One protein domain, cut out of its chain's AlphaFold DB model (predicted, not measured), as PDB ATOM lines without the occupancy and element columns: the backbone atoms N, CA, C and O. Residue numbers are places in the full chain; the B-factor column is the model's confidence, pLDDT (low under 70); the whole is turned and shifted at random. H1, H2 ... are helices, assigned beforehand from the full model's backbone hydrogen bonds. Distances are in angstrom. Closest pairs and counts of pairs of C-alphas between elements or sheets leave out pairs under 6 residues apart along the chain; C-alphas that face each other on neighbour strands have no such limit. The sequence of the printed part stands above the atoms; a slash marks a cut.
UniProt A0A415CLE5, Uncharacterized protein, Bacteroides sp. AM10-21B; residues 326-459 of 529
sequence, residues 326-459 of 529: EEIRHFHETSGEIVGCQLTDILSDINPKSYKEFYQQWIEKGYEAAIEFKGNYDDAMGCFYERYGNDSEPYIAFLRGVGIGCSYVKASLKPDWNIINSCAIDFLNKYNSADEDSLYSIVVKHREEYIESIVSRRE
ATOM      1  N   GLU A 326      96.295 108.630  87.465       95.06
ATOM      2  CA  GLU A 326      97.313 107.678  87.020       95.06
ATOM      3  C   GLU A 326      97.654 107.850  85.534       95.06
ATOM      4  O   GLU A 326      98.829 107.918  85.176       95.06
ATOM      5  N   GLU A 327      96.646 107.992  84.671       93.81
ATOM      6  CA  GLU A 327      96.837 108.256  83.240       93.81
ATOM      7  C   GLU A 327      97.564 109.588  82.993       93.81
ATOM      8  O   GLU A 327      98.483 109.649  82.179       93.81
ATOM      9  N   ILE A 328      97.214 110.644  83.738       95.62
ATOM     10  CA  ILE A 328      97.896 111.949  83.657       95.62
ATOM     11  C   ILE A 328      99.356 111.825  84.093       95.62
ATOM     12  O   ILE A 328     100.251 112.372  83.446       95.62
ATOM     13  N   ARG A 329      99.614 111.085  85.174       96.38
ATOM     14  CA  ARG A 329     100.973 110.851  85.653       96.38
ATOM     15  C   ARG A 329     101.811 110.124  84.599       96.38
ATOM     16  O   ARG A 329     102.887 110.614  84.266       96.38
ATOM     17  N   HIS A 330     101.313 109.022  84.040       96.25
ATOM     18  CA  HIS A 330     102.032 108.281  83.000       96.25
ATOM     19  C   HIS A 330     102.234 109.099  81.720       96.25
ATOM     20  O   HIS A 330     103.279 108.977  81.081       96.25
ATOM     21  N   PHE A 331     101.305 109.997  81.380       96.69
ATOM     22  CA  PHE A 331     101.491 110.957  80.290       96.69
ATOM     23  C   PHE A 331     102.706 111.868  80.537       96.69
ATOM     24  O   PHE A 331     103.517 112.093  79.637       96.69
ATOM     25  N   HIS A 332     102.858 112.394  81.757       97.81
ATOM     26  CA  HIS A 332     103.995 113.247  82.121       97.81
ATOM     27  C   HIS A 332     105.317 112.473  82.160       97.81
ATOM     28  O   HIS A 332     106.319 112.956  81.636       97.81
ATOM     29  N   GLU A 333     105.312 111.268  82.737       97.19
ATOM     30  CA  GLU A 333     106.486 110.390  82.794       97.19
ATOM     31  C   GLU A 333     106.977 110.049  81.377       97.19
ATOM     32  O   GLU A 333     108.134 110.301  81.042       97.19
ATOM     33  N   THR A 334     106.061 109.607  80.509       97.12
ATOM     34  CA  THR A 334     106.355 109.276  79.106       97.12
ATOM     35  C   THR A 334     106.857 110.491  78.325       97.12
ATOM     36  O   THR A 334     107.783 110.377  77.527       97.12
ATOM     37  N   SER A 335     106.294 111.681  78.564       97.12
ATOM     38  CA  SER A 335     106.772 112.918  77.924       97.12
ATOM     39  C   SER A 335     108.228 113.228  78.296       97.12
ATOM     40  O   SER A 335     109.001 113.654  77.439       97.12
ATOM     41  N   GLY A 336     108.621 112.976  79.549       96.31
ATOM     42  CA  GLY A 336     110.011 113.094  79.995       96.31
ATOM     43  C   GLY A 336     110.939 112.071  79.339       96.31
ATOM     44  O   GLY A 336     112.021 112.432  78.880       96.31
ATOM     45  N   GLU A 337     110.502 110.817  79.227       95.19
ATOM     46  CA  GLU A 337     111.257 109.759  78.541       95.19
ATOM     47  C   GLU A 337     111.476 110.073  77.051       95.19
ATOM     48  O   GLU A 337     112.592 109.925  76.556       95.19
ATOM     49  N   ILE A 338     110.450 110.579  76.354       94.56
ATOM     50  CA  ILE A 338     110.547 111.024  74.952       94.56
ATOM     51  C   ILE A 338     111.588 112.136  74.807       94.56
ATOM     52  O   ILE A 338     112.433 112.071  73.916       94.56
ATOM     53  N   VAL A 339     111.548 113.148  75.679       94.56
ATOM     54  CA  VAL A 339     112.527 114.246  75.665       94.56
ATOM     55  C   VAL A 339     113.944 113.717  75.866       94.56
ATOM     56  O   VAL A 339     114.835 114.090  75.107       94.56
ATOM     57  N   GLY A 340     114.156 112.849  76.861       92.19
ATOM     58  CA  GLY A 340     115.463 112.249  77.132       92.19
ATOM     59  C   GLY A 340     115.998 111.475  75.927       92.19
ATOM     60  O   GLY A 340     117.093 111.771  75.456       92.19
ATOM     61  N   CYS A 341     115.188 110.559  75.394       91.25
ATOM     62  CA  CYS A 341     115.524 109.719  74.243       91.25
ATOM     63  C   CYS A 341     115.863 110.546  72.999       91.25
ATOM     64  O   CYS A 341     116.930 110.422  72.412       91.25
ATOM     65  N   GLN A 342     114.989 111.472  72.614       89.69
ATOM     66  CA  GLN A 342     115.176 112.212  71.369       89.69
ATOM     67  C   GLN A 342     116.308 113.249  71.425       89.69
ATOM     68  O   GLN A 342     116.680 113.787  70.377       89.69
ATOM     69  N   LEU A 343     116.790 113.609  72.622       89.62
ATOM     70  CA  LEU A 343     117.996 114.421  72.785       89.62
ATOM     71  C   LEU A 343     119.257 113.556  72.703       89.62
ATOM     72  O   LEU A 343     120.208 113.989  72.057       89.62
ATOM     73  N   THR A 344     119.269 112.353  73.295       88.44
ATOM     74  CA  THR A 344     120.412 111.420  73.200       88.44
ATOM     75  C   THR A 344     120.688 110.971  71.778       88.44
ATOM     76  O   THR A 344     121.849 110.882  71.396       88.44
ATOM     77  N   ASP A 345     119.642 110.794  70.972       81.75
ATOM     78  CA  ASP A 345     119.777 110.347  69.581       81.75
ATOM     79  C   ASP A 345     120.495 111.377  68.685       81.75
ATOM     80  O   ASP A 345     121.007 111.035  67.620       81.75
ATOM     81  N   ILE A 346     120.510 112.660  69.075       83.50
ATOM     82  CA  ILE A 346     121.007 113.760  68.229       83.50
ATOM     83  C   ILE A 346     122.231 114.455  68.825       83.50
ATOM     84  O   ILE A 346     123.124 114.867  68.084       83.50
ATOM     85  N   LEU A 347     122.282 114.622  70.146       83.38
ATOM     86  CA  LEU A 347     123.294 115.432  70.817       83.38
ATOM     87  C   LEU A 347     124.332 114.542  71.496       83.38
ATOM     88  O   LEU A 347     124.024 113.773  72.400       83.38
ATOM     89  N   SER A 348     125.591 114.682  71.088       77.00
ATOM     90  CA  SER A 348     126.683 113.821  71.562       77.00
ATOM     91  C   SER A 348     127.156 114.134  72.990       77.00
ATOM     92  O   SER A 348     127.846 113.319  73.596       77.00
ATOM     93  N   ASP A 349     126.832 115.313  73.524       81.00
ATOM     94  CA  ASP A 349     127.278 115.813  74.831       81.00
ATOM     95  C   ASP A 349     126.143 115.921  75.866       81.00
ATOM     96  O   ASP A 349     126.355 116.392  76.997       81.00
ATOM     97  N   ILE A 350     124.936 115.461  75.514       87.62
ATOM     98  CA  ILE A 350     123.783 115.534  76.406       87.62
ATOM     99  C   ILE A 350     123.995 114.664  77.646       87.62
ATOM    100  O   ILE A 350     124.340 113.486  77.591       87.62
ATOM    101  N   ASN A 351     123.784 115.274  78.805       89.06
ATOM    102  CA  ASN A 351     123.842 114.621  80.101       89.06
ATOM    103  C   ASN A 351     122.896 115.351  81.071       89.06
ATOM    104  O   ASN A 351     122.436 116.456  80.768       89.06
ATOM    105  N   PRO A 352     122.609 114.792  82.259       91.94
ATOM    106  CA  PRO A 352     121.693 115.420  83.212       91.94
ATOM    107  C   PRO A 352     122.038 116.868  83.587       91.94
ATOM    108  O   PRO A 352     121.142 117.665  83.870       91.94
ATOM    109  N   LYS A 353     123.331 117.225  83.598       91.56
ATOM    110  CA  LYS A 353     123.785 118.578  83.928       91.56
ATOM    111  C   LYS A 353     123.513 119.545  82.773       91.56
ATOM    112  O   LYS A 353     122.860 120.558  83.007       91.56
ATOM    113  N   SER A 354     123.950 119.229  81.550       90.75
ATOM    114  CA  SER A 354     123.709 120.084  80.374       90.75
ATOM    115  C   SER A 354     122.218 120.197  80.040       90.75
ATOM    116  O   SER A 354     121.740 121.286  79.723       90.75
ATOM    117  N   TYR A 355     121.448 119.118  80.225       92.62
ATOM    118  CA  TYR A 355     119.985 119.141  80.142       92.62
ATOM    119  C   TYR A 355     119.375 120.222  81.042       92.62
ATOM    120  O   TYR A 355     118.631 121.081  80.569       92.62
ATOM    121  N   LYS A 356     119.735 120.209  82.330       92.00
ATOM    122  CA  LYS A 356     119.181 121.125  83.330       92.00
ATOM    123  C   LYS A 356     119.673 122.564  83.169       92.00
ATOM    124  O   LYS A 356     118.913 123.496  83.400       92.00
ATOM    125  N   GLU A 357     120.944 122.753  82.819       91.44
ATOM    126  CA  GLU A 357     121.553 124.084  82.700       91.44
ATOM    127  C   GLU A 357     121.168 124.802  81.398       91.44
ATOM    128  O   GLU A 357     121.191 126.032  81.367       91.44
ATOM    129  N   PHE A 358     120.798 124.066  80.341       91.56
ATOM    130  CA  PHE A 358     120.593 124.657  79.020       91.56
ATOM    131  C   PHE A 358     119.349 124.176  78.270       91.56
ATOM    132  O   PHE A 358     118.581 125.017  77.810       91.56
ATOM    133  N   TYR A 359     119.121 122.871  78.110       93.75
ATOM    134  CA  TYR A 359     118.082 122.385  77.188       93.75
ATOM    135  C   TYR A 359     116.659 122.483  77.747       93.75
ATOM    136  O   TYR A 359     115.727 122.740  76.984       93.75
ATOM    137  N   GLN A 360     116.483 122.362  79.067       95.25
ATOM    138  CA  GLN A 360     115.174 122.462  79.722       95.25
ATOM    139  C   GLN A 360     114.439 123.762  79.348       95.25
ATOM    140  O   GLN A 360     113.279 123.720  78.946       95.25
ATOM    141  N   GLN A 361     115.124 124.911  79.389       95.81
ATOM    142  CA  GLN A 361     114.501 126.203  79.064       95.81
ATOM    143  C   GLN A 361     114.010 126.270  77.606       95.81
ATOM    144  O   GLN A 361     113.045 126.965  77.303       95.81
ATOM    145  N   TRP A 362     114.688 125.580  76.683       96.31
ATOM    146  CA  TRP A 362     114.324 125.573  75.268       96.31
ATOM    147  C   TRP A 362     113.148 124.638  75.007       96.31
ATOM    148  O   TRP A 362     112.271 124.986  74.224       96.31
ATOM    149  N   ILE A 363     113.071 123.519  75.731       97.00
ATOM    150  CA  ILE A 363     111.896 122.639  75.734       97.00
ATOM    151  C   ILE A 363     110.665 123.395  76.251       97.00
ATOM    152  O   ILE A 363     109.606 123.341  75.629       97.00
ATOM    153  N   GLU A 364     110.800 124.148  77.344       97.12
ATOM    154  CA  GLU A 364     109.709 124.973  77.878       97.12
ATOM    155  C   GLU A 364     109.257 126.039  76.862       97.12
ATOM    156  O   GLU A 364     108.060 126.163  76.600       97.12
ATOM    157  N   LYS A 365     110.192 126.724  76.186       96.81
ATOM    158  CA  LYS A 365     109.869 127.667  75.094       96.81
ATOM    159  C   LYS A 365     109.181 127.000  73.900       96.81
ATOM    160  O   LYS A 365     108.285 127.589  73.299       96.81
ATOM    161  N   GLY A 366     109.585 125.783  73.540       96.56
ATOM    162  CA  GLY A 366     108.926 125.009  72.486       96.56
ATOM    163  C   GLY A 366     107.484 124.654  72.851       96.56
ATOM    164  O   GLY A 366     106.583 124.767  72.022       96.56
ATOM    165  N   TYR A 367     107.241 124.298  74.115       97.31
ATOM    166  CA  TYR A 367     105.890 124.096  74.638       97.31
ATOM    167  C   TYR A 367     105.048 125.380  74.572       97.31
ATOM    168  O   TYR A 367     103.894 125.336  74.145       97.31
ATOM    169  N   GLU A 368     105.616 126.528  74.952       96.81
ATOM    170  CA  GLU A 368     104.941 127.828  74.853       96.81
ATOM    171  C   GLU A 368     104.547 128.159  73.408       96.81
ATOM    172  O   GLU A 368     103.413 128.578  73.167       96.81
ATOM    173  N   ALA A 369     105.432 127.896  72.442       96.44
ATOM    174  CA  ALA A 369     105.115 128.038  71.024       96.44
ATOM    175  C   ALA A 369     103.967 127.102  70.612       96.44
ATOM    176  O   ALA A 369     103.008 127.542  69.984       96.44
ATOM    177  N   ALA A 370     103.989 125.832  71.028       95.94
ATOM    178  CA  ALA A 370     102.889 124.914  70.736       95.94
ATOM    179  C   ALA A 370     101.538 125.411  71.289       95.94
ATOM    180  O   ALA A 370     100.518 125.250  70.619       95.94
ATOM    181  N   ILE A 371     101.504 126.047  72.468       95.25
ATOM    182  CA  ILE A 371     100.280 126.686  72.988       95.25
ATOM    183  C   ILE A 371      99.843 127.844  72.090       95.25
ATOM    184  O   ILE A 371      98.666 127.930  71.734       95.25
ATOM    185  N   GLU A 372     100.771 128.739  71.750       94.62
ATOM    186  CA  GLU A 372     100.498 129.927  70.938       94.62
ATOM    187  C   GLU A 372      99.878 129.554  69.587       94.62
ATOM    188  O   GLU A 372      98.850 130.107  69.193       94.62
ATOM    189  N   PHE A 373     100.448 128.544  68.930       91.25
ATOM    190  CA  PHE A 373      99.996 128.029  67.641       91.25
ATOM    191  C   PHE A 373      98.941 126.920  67.768       91.25
ATOM    192  O   PHE A 373      98.709 126.162  66.829       91.25
ATOM    193  N   LYS A 374      98.268 126.821  68.925       90.06
ATOM    194  CA  LYS A 374      97.125 125.919  69.164       90.06
ATOM    195  C   LYS A 374      97.403 124.453  68.798       90.06
ATOM    196  O   LYS A 374      96.500 123.722  68.400       90.06
ATOM    197  N   GLY A 375      98.647 124.010  68.964       85.81
ATOM    198  CA  GLY A 375      99.084 122.646  68.691       85.81
ATOM    199  C   GLY A 375      99.428 122.352  67.228       85.81
ATOM    200  O   GLY A 375      99.681 121.184  66.926       85.81
ATOM    201  N   ASN A 376      99.472 123.356  66.339       86.19
ATOM    202  CA  ASN A 376     100.052 123.206  65.002       86.19
ATOM    203  C   ASN A 376     101.581 123.088  65.115       86.19
ATOM    204  O   ASN A 376     102.250 124.016  65.569       86.19
ATOM    205  N   TYR A 377     102.117 121.930  64.725       87.62
ATOM    206  CA  TYR A 377     103.544 121.628  64.828       87.62
ATOM    207  C   TYR A 377     104.392 122.486  63.882       87.62
ATOM    208  O   TYR A 377     105.412 123.023  64.311       87.62
ATOM    209  N   ASP A 378     103.963 122.646  62.628       87.50
ATOM    210  CA  ASP A 378     104.752 123.318  61.592       87.50
ATOM    211  C   ASP A 378     104.849 124.822  61.853       87.50
ATOM    212  O   ASP A 378     105.944 125.390  61.815       87.50
ATOM    213  N   ASP A 379     103.731 125.452  62.228       88.50
ATOM    214  CA  ASP A 379     103.711 126.870  62.601       88.50
ATOM    215  C   ASP A 379     104.555 127.126  63.863       88.50
ATOM    216  O   ASP A 379     105.365 128.059  63.913       88.50
ATOM    217  N   ALA A 380     104.416 126.265  64.880       89.81
ATOM    218  CA  ALA A 380     105.169 126.379  66.128       89.81
ATOM    219  C   ALA A 380     106.674 126.184  65.920       89.81
ATOM    220  O   ALA A 380     107.477 126.919  66.497       89.81
ATOM    221  N   MET A 381     107.069 125.233  65.074       91.31
ATOM    222  CA  MET A 381     108.460 125.047  64.679       91.31
ATOM    223  C   MET A 381     108.991 126.258  63.897       91.31
ATOM    224  O   MET A 381     110.116 126.702  64.146       91.31
ATOM    225  N   GLY A 382     108.197 126.789  62.963       89.12
ATOM    226  CA  GLY A 382     108.593 127.867  62.055       89.12
ATOM    227  C   GLY A 382     108.958 129.172  62.763       89.12
ATOM    228  O   GLY A 382     109.854 129.886  62.314       89.12
ATOM    229  N   CYS A 383     108.345 129.457  63.918       91.81
ATOM    230  CA  CYS A 383     108.586 130.700  64.658       91.81
ATOM    231  C   CYS A 383     109.996 130.819  65.269       91.81
ATOM    232  O   CYS A 383     110.399 131.912  65.679       91.81
ATOM    233  N   PHE A 384     110.746 129.714  65.360       91.25
ATOM    234  CA  PHE A 384     112.022 129.683  66.072       91.25
ATOM    235  C   PHE A 384     113.039 130.668  65.482       91.25
ATOM    236  O   PHE A 384     113.598 131.494  66.205       91.25
ATOM    237  N   TYR A 385     113.246 130.606  64.165       87.88
ATOM    238  CA  TYR A 385     114.277 131.387  63.481       87.88
ATOM    239  C   TYR A 385     114.013 132.891  63.552       87.88
ATOM    240  O   TYR A 385     114.936 133.678  63.752       87.88
ATOM    241  N   GLU A 386     112.746 133.291  63.459       88.69
ATOM    242  CA  GLU A 386     112.340 134.693  63.557       88.69
ATOM    243  C   GLU A 386     112.575 135.270  64.959       88.69
ATOM    244  O   GLU A 386     112.931 136.440  65.101       88.69
ATOM    245  N   ARG A 387     112.387 134.456  66.005       90.81
ATOM    246  CA  ARG A 387     112.459 134.903  67.405       90.81
ATOM    247  C   ARG A 387     113.850 134.799  68.008       90.81
ATOM    248  O   ARG A 387     114.219 135.626  68.841       90.81
ATOM    249  N   TYR A 388     114.588 133.759  67.639       89.06
ATOM    250  CA  TYR A 388     115.802 133.347  68.341       89.06
ATOM    251  C   TYR A 388     117.027 133.231  67.423       89.06
ATOM    252  O   TYR A 388     118.137 133.066  67.926       89.06
ATOM    253  N   GLY A 389     116.859 133.393  66.106       84.69
ATOM    254  CA  GLY A 389     117.942 133.330  65.126       84.69
ATOM    255  C   GLY A 389     118.305 131.905  64.696       84.69
ATOM    256  O   GLY A 389     117.546 130.962  64.893       84.69
ATOM    257  N   ASN A 390     119.481 131.751  64.079       82.62
ATOM    258  CA  ASN A 390     119.900 130.525  63.383       82.62
ATOM    259  C   ASN A 390     120.867 129.653  64.205       82.62
ATOM    260  O   ASN A 390     121.924 129.271  63.704       82.62
ATOM    261  N   ASP A 391     120.537 129.361  65.464       82.50
ATOM    262  CA  ASP A 391     121.343 128.470  66.311       82.50
ATOM    263  C   ASP A 391     120.746 127.052  66.366       82.50
ATOM    264  O   ASP A 391     119.594 126.865  66.765       82.50
ATOM    265  N   SER A 392     121.530 126.050  65.957       79.69
ATOM    266  CA  SER A 392     121.086 124.661  65.817       79.69
ATOM    267  C   SER A 392     120.890 123.930  67.149       79.69
ATOM    268  O   SER A 392     120.011 123.076  67.241       79.69
ATOM    269  N   GLU A 393     121.674 124.241  68.184       82.62
ATOM    270  CA  GLU A 393     121.603 123.536  69.478       82.62
ATOM    271  C   GLU A 393     120.321 123.873  70.267       82.62
ATOM    272  O   GLU A 393     119.571 122.956  70.627       82.62
ATOM    273  N   PRO A 394     119.996 125.161  70.498       88.88
ATOM    274  CA  PRO A 394     118.696 125.598  70.999       88.88
ATOM    275  C   PRO A 394     117.511 125.073  70.193       88.88
ATOM    276  O   PRO A 394     116.493 124.692  70.774       88.88
ATOM    277  N   TYR A 395     117.641 125.053  68.862       90.75
ATOM    278  CA  TYR A 395     116.575 124.629  67.962       90.75
ATOM    279  C   TYR A 395     116.181 123.172  68.208       90.75
ATOM    280  O   TYR A 395     114.994 122.876  68.313       90.75
ATOM    281  N   ILE A 396     117.151 122.269  68.393       91.00
ATOM    282  CA  ILE A 396     116.872 120.851  68.659       91.00
ATOM    283  C   ILE A 396     115.999 120.691  69.907       91.00
ATOM    284  O   ILE A 396     114.953 120.048  69.837       91.00
ATOM    285  N   ALA A 397     116.371 121.302  71.034       92.12
ATOM    286  CA  ALA A 397     115.582 121.209  72.265       92.12
ATOM    287  C   ALA A 397     114.230 121.926  72.165       92.12
ATOM    288  O   ALA A 397     113.224 121.413  72.660       92.12
ATOM    289  N   PHE A 398     114.182 123.061  71.465       95.81
ATOM    290  CA  PHE A 398     112.935 123.747  71.152       95.81
ATOM    291  C   PHE A 398     111.965 122.839  70.387       95.81
ATOM    292  O   PHE A 398     110.814 122.700  70.795       95.81
ATOM    293  N   LEU A 399     112.431 122.130  69.354       94.19
ATOM    294  CA  LEU A 399     111.613 121.176  68.601       94.19
ATOM    295  C   LEU A 399     111.029 120.061  69.475       94.19
ATOM    296  O   LEU A 399     109.899 119.634  69.244       94.19
ATOM    297  N   ARG A 400     111.781 119.573  70.472       94.06
ATOM    298  CA  ARG A 400     111.281 118.565  71.430       94.06
ATOM    299  C   ARG A 400     110.166 119.131  72.295       94.06
ATOM    300  O   ARG A 400     109.147 118.470  72.480       94.06
ATOM    301  N   GLY A 401     110.341 120.372  72.743       95.88
ATOM    302  CA  GLY A 401     109.309 121.154  73.414       95.88
ATOM    303  C   GLY A 401     108.038 121.305  72.588       95.88
ATOM    304  O   GLY A 401     106.950 121.040  73.096       95.88
ATOM    305  N   VAL A 402     108.172 121.659  71.305       96.06
ATOM    306  CA  VAL A 402     107.037 121.750  70.371       96.06
ATOM    307  C   VAL A 402     106.353 120.390  70.230       96.06
ATOM    308  O   VAL A 402     105.137 120.299  70.375       96.06
ATOM    309  N   GLY A 403     107.128 119.321  70.025       93.56
ATOM    310  CA  GLY A 403     106.614 117.961  69.857       93.56
ATOM    311  C   GLY A 403     105.744 117.498  71.026       93.56
ATOM    312  O   GLY A 403     104.584 117.138  70.819       93.56
ATOM    313  N   ILE A 404     106.263 117.560  72.260       95.62
ATOM    314  CA  ILE A 404     105.454 117.211  73.440       95.62
ATOM    315  C   ILE A 404     104.322 118.225  73.653       95.62
ATOM    316  O   ILE A 404     103.216 117.848  74.040       95.62
ATOM    317  N   GLY A 405     104.557 119.506  73.362       95.69
ATOM    318  CA  GLY A 405     103.577 120.567  73.551       95.69
ATOM    319  C   GLY A 405     102.339 120.409  72.681       95.69
ATOM    320  O   GLY A 405     101.229 120.579  73.182       95.69
ATOM    321  N   CYS A 406     102.495 119.971  71.433       93.38
ATOM    322  CA  CYS A 406     101.376 119.604  70.570       93.38
ATOM    323  C   CYS A 406     100.503 118.515  71.213       93.38
ATOM    324  O   CYS A 406      99.276 118.631  71.204       93.38
ATOM    325  N   SER A 407     101.106 117.491  71.831       94.06
ATOM    326  CA  SER A 407     100.365 116.453  72.558       94.06
ATOM    327  C   SER A 407      99.620 117.021  73.768       94.06
ATOM    328  O   SER A 407      98.452 116.692  73.965       94.06
ATOM    329  N   TYR A 408     100.239 117.912  74.549       95.19
ATOM    330  CA  TYR A 408      99.580 118.579  75.681       95.19
ATOM    331  C   TYR A 408      98.399 119.453  75.253       95.19
ATOM    332  O   TYR A 408      97.345 119.410  75.892       95.19
ATOM    333  N   VAL A 409      98.549 120.220  74.169       92.12
ATOM    334  CA  VAL A 409      97.482 121.074  73.632       92.12
ATOM    335  C   VAL A 409      96.316 120.224  73.136       92.12
ATOM    336  O   VAL A 409      95.183 120.445  73.566       92.12
ATOM    337  N   LYS A 410      96.584 119.192  72.323       88.44
ATOM    338  CA  LYS A 410      95.549 118.267  71.828       88.44
ATOM    339  C   LYS A 410      94.853 117.517  72.964       88.44
ATOM    340  O   LYS A 410      93.637 117.356  72.946       88.44
ATOM    341  N   ALA A 411      95.603 117.117  73.991       90.06
ATOM    342  CA  ALA A 411      95.044 116.496  75.183       90.06
ATOM    343  C   ALA A 411      94.379 117.505  76.138       90.06
ATOM    344  O   ALA A 411      93.769 117.087  77.116       90.06
ATOM    345  N   SER A 412      94.463 118.820  75.910       90.06
ATOM    346  CA  SER A 412      93.998 119.839  76.865       90.06
ATOM    347  C   SER A 412      94.516 119.580  78.292       90.06
ATOM    348  O   SER A 412      93.746 119.587  79.259       90.06
ATOM    349  N   LEU A 413      95.811 119.274  78.410       92.19
ATOM    350  CA  LEU A 413      96.519 119.027  79.667       92.19
ATOM    351  C   LEU A 413      97.597 120.094  79.885       92.19
ATOM    352  O   LEU A 413      98.067 120.735  78.945       92.19
ATOM    353  N   LYS A 414      98.017 120.266  81.140       94.25
ATOM    354  CA  LYS A 414      99.171 121.099  81.494       94.25
ATOM    355  C   LYS A 414     100.355 120.210  81.873       94.25
ATOM    356  O   LYS A 414     100.128 119.185  82.514       94.25
ATOM    357  N   PRO A 415     101.587 120.574  81.491       95.81
ATOM    358  CA  PRO A 415     102.769 119.823  81.874       95.81
ATOM    359  C   PRO A 415     103.043 119.966  83.370       95.81
ATOM    360  O   PRO A 415     103.044 121.075  83.908       95.81
ATOM    361  N   ASP A 416     103.327 118.845  84.030       97.31
ATOM    362  CA  ASP A 416     104.079 118.845  85.280       97.31
ATOM    363  C   ASP A 416     105.568 118.746  84.947       97.31
ATOM    364  O   ASP A 416     106.128 117.658  84.788       97.31
ATOM    365  N   TRP A 417     106.213 119.907  84.824       96.38
ATOM    366  CA  TRP A 417     107.636 119.989  84.507       96.38
ATOM    367  C   TRP A 417     108.516 119.268  85.530       96.38
ATOM    368  O   TRP A 417     109.578 118.781  85.160       96.38
ATOM    369  N   ASN A 418     108.092 119.117  86.790       96.88
ATOM    370  CA  ASN A 418     108.897 118.379  87.762       96.88
ATOM    371  C   ASN A 418     108.973 116.895  87.401       96.88
ATOM    372  O   ASN A 418     110.058 116.316  87.451       96.88
ATOM    373  N   ILE A 419     107.845 116.291  87.015       97.19
ATOM    374  CA  ILE A 419     107.797 114.886  86.589       97.19
ATOM    375  C   ILE A 419     108.545 114.720  85.266       97.19
ATOM    376  O   ILE A 419     109.428 113.873  85.179       97.19
ATOM    377  N   ILE A 420     108.259 115.572  84.276       97.19
ATOM    378  CA  ILE A 420     108.890 115.517  82.947       97.19
ATOM    379  C   ILE A 420     110.414 115.607  83.073       97.19
ATOM    380  O   ILE A 420     111.129 114.749  82.560       97.19
ATOM    381  N   ASN A 421     110.918 116.607  83.802       96.12
ATOM    382  CA  ASN A 421     112.354 116.819  83.956       96.12
ATOM    383  C   ASN A 421     113.012 115.692  84.760       96.12
ATOM    384  O   ASN A 421     114.127 115.285  84.438       96.12
ATOM    385  N   SER A 422     112.334 115.169  85.789       96.25
ATOM    386  CA  SER A 422     112.849 114.034  86.566       96.25
ATOM    387  C   SER A 422     112.958 112.782  85.699       96.25
ATOM    388  O   SER A 422     113.999 112.136  85.703       96.25
ATOM    389  N   CYS A 423     111.939 112.482  84.892       96.31
ATOM    390  CA  CYS A 423     111.944 111.339  83.982       96.31
ATOM    391  C   CYS A 423     112.962 111.494  82.845       96.31
ATOM    392  O   CYS A 423     113.642 110.525  82.514       96.31
ATOM    393  N   ALA A 424     113.137 112.699  82.294       95.00
ATOM    394  CA  ALA A 424     114.184 112.971  81.312       95.00
ATOM    395  C   ALA A 424     115.584 112.744  81.909       95.00
ATOM    396  O   ALA A 424     116.411 112.062  81.309       95.00
ATOM    397  N   ILE A 425     115.845 113.245  83.120       94.62
ATOM    398  CA  ILE A 425     117.111 113.020  83.834       94.62
ATOM    399  C   ILE A 425     117.316 111.534  84.153       94.62
ATOM    400  O   ILE A 425     118.415 111.013  83.967       94.62
ATOM    401  N   ASP A 426     116.276 110.841  84.614       93.62
ATOM    402  CA  ASP A 426     116.329 109.407  84.896       93.62
ATOM    403  C   ASP A 426     116.611 108.589  83.633       93.62
ATOM    404  O   ASP A 426     117.359 107.613  83.702       93.62
ATOM    405  N   PHE A 427     116.063 108.993  82.483       92.88
ATOM    406  CA  PHE A 427     116.389 108.405  81.186       92.88
ATOM    407  C   PHE A 427     117.863 108.639  80.838       92.88
ATOM    408  O   PHE A 427     118.592 107.679  80.599       92.88
ATOM    409  N   LEU A 428     118.335 109.889  80.901       91.19
ATOM    410  CA  LEU A 428     119.729 110.253  80.615       91.19
ATOM    411  C   LEU A 428     120.734 109.529  81.527       91.19
ATOM    412  O   LEU A 428     121.825 109.185  81.088       91.19
ATOM    413  N   ASN A 429     120.375 109.264  82.788       90.19
ATOM    414  CA  ASN A 429     121.200 108.489  83.722       90.19
ATOM    415  C   ASN A 429     121.285 106.997  83.364       90.19
ATOM    416  O   ASN A 429     122.265 106.340  83.714       90.19
ATOM    417  N   LYS A 430     120.240 106.445  82.739       87.12
ATOM    418  CA  LYS A 430     120.172 105.038  82.316       87.12
ATOM    419  C   LYS A 430     120.732 104.826  80.913       87.12
ATOM    420  O   LYS A 430     121.093 103.699  80.587       87.12
ATOM    421  N   TYR A 431     120.771 105.877  80.096       84.75
ATOM    422  CA  TYR A 431     121.197 105.797  78.710       84.75
ATOM    423  C   TYR A 431     122.654 105.332  78.601       84.75
ATOM    424  O   TYR A 431     123.573 105.889  79.204       84.75
ATOM    425  N   ASN A 432     122.848 104.298  77.792       79.12
ATOM    426  CA  ASN A 432     124.142 103.806  77.361       79.12
ATOM    427  C   ASN A 432     123.987 103.284  75.929       79.12
ATOM    428  O   ASN A 432     123.048 102.543  75.650       79.12
ATOM    429  N   SER A 433     124.942 103.611  75.056       72.38
ATOM    430  CA  SER A 433     124.952 103.222  73.633       72.38
ATOM    431  C   SER A 433     124.769 101.719  73.363       72.38
ATOM    432  O   SER A 433     124.377 101.331  72.270       72.38
ATOM    433  N   ALA A 434     125.037 100.853  74.346       71.38
ATOM    434  CA  ALA A 434     124.845  99.408  74.219       71.38
ATOM    435  C   ALA A 434     123.370  98.954  74.300       71.38
ATOM    436  O   ALA A 434     123.059  97.874  73.805       71.38
ATOM    437  N   ASP A 435     122.484  99.757  74.904       77.94
ATOM    438  CA  ASP A 435     121.079  99.410  75.184       77.94
ATOM    439  C   ASP A 435     120.074 100.359  74.489       77.94
ATOM    440  O   ASP A 435     118.878 100.337  74.790       77.94
ATOM    441  N   GLU A 436     120.551 101.195  73.560       79.62
ATOM    442  CA  GLU A 436     119.778 102.244  72.878       79.62
ATOM    443  C   GLU A 436     118.504 101.708  72.211       79.62
ATOM    444  O   GLU A 436     117.409 102.163  72.537       79.62
ATOM    445  N   ASP A 437     118.623 100.663  71.385       81.12
ATOM    446  CA  ASP A 437     117.483 100.039  70.697       81.12
ATOM    447  C   ASP A 437     116.407  99.546  71.682       81.12
ATOM    448  O   ASP A 437     115.200  99.665  71.440       81.12
ATOM    449  N   SER A 438     116.836  99.000  72.826       82.94
ATOM    450  CA  SER A 438     115.919  98.497  73.849       82.94
ATOM    451  C   SER A 438     115.181  99.643  74.533       82.94
ATOM    452  O   SER A 438     113.970  99.541  74.734       82.94
ATOM    453  N   LEU A 439     115.879 100.720  74.894       83.19
ATOM    454  CA  LEU A 439     115.271 101.888  75.529       83.19
ATOM    455  C   LEU A 439     114.319 102.604  74.569       83.19
ATOM    456  O   LEU A 439     113.185 102.894  74.950       83.19
ATOM    457  N   TYR A 440     114.727 102.790  73.315       86.19
ATOM    458  CA  TYR A 440     113.888 103.384  72.279       86.19
ATOM    459  C   TYR A 440     112.582 102.597  72.093       86.19
ATOM    460  O   TYR A 440     111.494 103.175  72.105       86.19
ATOM    461  N   SER A 441     112.657 101.261  72.019       87.62
ATOM    462  CA  SER A 441     111.466 100.409  71.869       87.62
ATOM    463  C   SER A 441     110.460 100.554  73.023       87.62
ATOM    464  O   SER A 441     109.246 100.518  72.802       87.62
ATOM    465  N   ILE A 442     110.949 100.767  74.250       88.69
ATOM    466  CA  ILE A 442     110.110 100.994  75.433       88.69
ATOM    467  C   ILE A 442     109.414 102.351  75.326       88.69
ATOM    468  O   ILE A 442     108.201 102.424  75.524       88.69
ATOM    469  N   VAL A 443     110.149 103.403  74.953       90.62
ATOM    470  CA  VAL A 443     109.596 104.757  74.797       90.62
ATOM    471  C   VAL A 443     108.526 104.798  73.707       90.62
ATOM    472  O   VAL A 443     107.478 105.411  73.907       90.62
ATOM    473  N   VAL A 444     108.732 104.104  72.583       90.38
ATOM    474  CA  VAL A 444     107.718 103.980  71.520       90.38
ATOM    475  C   VAL A 444     106.442 103.330  72.056       90.38
ATOM    476  O   VAL A 444     105.352 103.865  71.861       90.38
ATOM    477  N   LYS A 445     106.566 102.229  72.804       92.56
ATOM    478  CA  LYS A 445     105.406 101.559  73.403       92.56
ATOM    479  C   LYS A 445     104.676 102.458  74.406       92.56
ATOM    480  O   LYS A 445     103.451 102.542  74.379       92.56
ATOM    481  N   HIS A 446     105.411 103.144  75.281       92.88
ATOM    482  CA  HIS A 446     104.822 104.072  76.250       92.88
ATOM    483  C   HIS A 446     104.113 105.240  75.558       92.88
ATOM    484  O   HIS A 446     103.033 105.646  75.983       92.88
ATOM    485  N   ARG A 447     104.681 105.761  74.464       92.81
ATOM    486  CA  ARG A 447     104.052 106.809  73.654       92.81
ATOM    487  C   ARG A 447     102.690 106.357  73.128       92.81
ATOM    488  O   ARG A 447     101.722 107.098  73.287       92.81
ATOM    489  N   GLU A 448     102.601 105.169  72.541       90.38
ATOM    490  CA  GLU A 448     101.331 104.616  72.054       90.38
ATOM    491  C   GLU A 448     100.317 104.442  73.198       90.38
ATOM    492  O   GLU A 448      99.167 104.879  73.099       90.38
ATOM    493  N   GLU A 449     100.761 103.854  74.313       91.69
ATOM    494  CA  GLU A 449      99.902 103.483  75.440       91.69
ATOM    495  C   GLU A 449      99.384 104.694  76.232       91.69
ATOM    496  O   GLU A 449      98.199 104.750  76.569       91.69
ATOM    497  N   TYR A 450     100.246 105.678  76.506       92.94
ATOM    498  CA  TYR A 450      99.950 106.764  77.444       92.94
ATOM    499  C   TYR A 450      99.781 108.129  76.783       92.94
ATOM    500  O   TYR A 450      98.977 108.924  77.265       92.94
ATOM    501  N   ILE A 451     100.474 108.422  75.677       93.88
ATOM    502  CA  ILE A 451     100.320 109.707  74.979       93.88
ATOM    503  C   ILE A 451      99.209 109.611  73.938       93.88
ATOM    504  O   ILE A 451      98.202 110.311  74.043       93.88
ATOM    505  N   GLU A 452      99.367 108.743  72.939       91.00
ATOM    506  CA  GLU A 452      98.474 108.702  71.775       91.00
ATOM    507  C   GLU A 452      97.061 108.255  72.148       91.00
ATOM    508  O   GLU A 452      96.089 108.841  71.675       91.00
ATOM    509  N   SER A 453      96.939 107.306  73.078       88.31
ATOM    510  CA  SER A 453      95.659 106.892  73.663       88.31
ATOM    511  C   SER A 453      94.885 108.051  74.310       88.31
ATOM    512  O   SER A 453      93.672 108.182  74.120       88.31
ATOM    513  N   ILE A 454      95.555 108.917  75.078       90.44
ATOM    514  CA  ILE A 454      94.904 110.049  75.759       90.44
ATOM    515  C   ILE A 454      94.614 111.176  74.768       90.44
ATOM    516  O   ILE A 454      93.509 111.722  74.776       90.44
ATOM    517  N   VAL A 455      95.574 111.495  73.895       90.19
ATOM    518  CA  VAL A 455      95.409 112.500  72.838       90.19
ATOM    519  C   VAL A 455      94.223 112.133  71.952       90.19
ATOM    520  O   VAL A 455      93.312 112.940  71.814       90.19
ATOM    521  N   SER A 456      94.168 110.903  71.435       86.75
ATOM    522  CA  SER A 456      93.089 110.454  70.549       86.75
ATOM    523  C   SER A 456      91.712 110.559  71.203       86.75
ATOM    524  O   SER A 456      90.752 110.914  70.525       86.75
ATOM    525  N   ARG A 457      91.585 110.270  72.504       85.88
ATOM    526  CA  ARG A 457      90.299 110.345  73.225       85.88
ATOM    527  C   ARG A 457      89.876 111.779  73.548       85.88
ATOM    528  O   ARG A 457      88.691 112.088  73.519       85.88
ATOM    529  N   ARG A 458      90.826 112.675  73.840       87.81
ATOM    530  CA  ARG A 458      90.533 114.075  74.218       87.81
ATOM    531  C   ARG A 458      90.506 115.054  73.055       87.81
ATOM    532  O   ARG A 458      89.995 116.158  73.219       87.81
ATOM    533  N   GLU A 459      91.057 114.674  71.913       87.06
ATOM    534  CA  GLU A 459      91.121 115.543  70.751       87.06
ATOM    535  C   GLU A 459      89.733 115.777  70.149       87.06
ATOM    536  O   GLU A 459      89.017 114.832  69.794       87.06
TER     537      GLU A 459
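AT A GLANCE: This is residues 326 to 459 of the 529 residues of an uncharacterized protein of Bacteroides sp. AM10-21B (UniProt A0A415CLE5). Helices H1 and H4 lie side by side in the middle, with H5 crossing H1 and H2 crossing H4 on one side of the pair, H6 packed slantwise on H1 on the other side, and H3 paired with H4 in a hairpin at the edge away from H1. The 134 printed residues hold six named helices, H1 to H6 in order: all helix, compact, radius of gyration of the C-alphas 14.0 A, spans 38 by 37 by 23 A.

HOW THE PARTS SIT: H1, residues 326 to 344, H4, 392 to 410, and H6, 436 to 458, form a bundle, helices side by side. H4, the hub, touches H1 at a shallow tilt of 20 degrees, opposite ways; the closest C-alphas, Val 339 and Arg 400, are 6.2 A apart. H2, 352 to 372, touches H4 at a steep tilt of 51 degrees; the closest C-alphas, Ile 363 and Gly 401, are 3.8 A apart. H5, 417 to 430, touches H1; the closest C-alphas, Gly 336 and Ile 420, are 4.0 A apart. H3, 377 to 388, makes a hairpin with H4. Every O i to N i+4 pair is within hydrogen-bond range in H1 and H5; 14 of 17 in H2, 5 of 8 in H3, 13 of 15 in H4, 16 of 19 in H6.

IN THESE COORDINATES: H1, 27.2 A long, begins at C-alpha 326 (97.313, 107.678, 87.020); H6, 31.6 A, ends at C-alpha 458 (90.533, 114.075, 74.218). H2 has a kink of 51 degrees near residue 359.

THE WHOLE: The printed part has no cut; no printed residue is under 70.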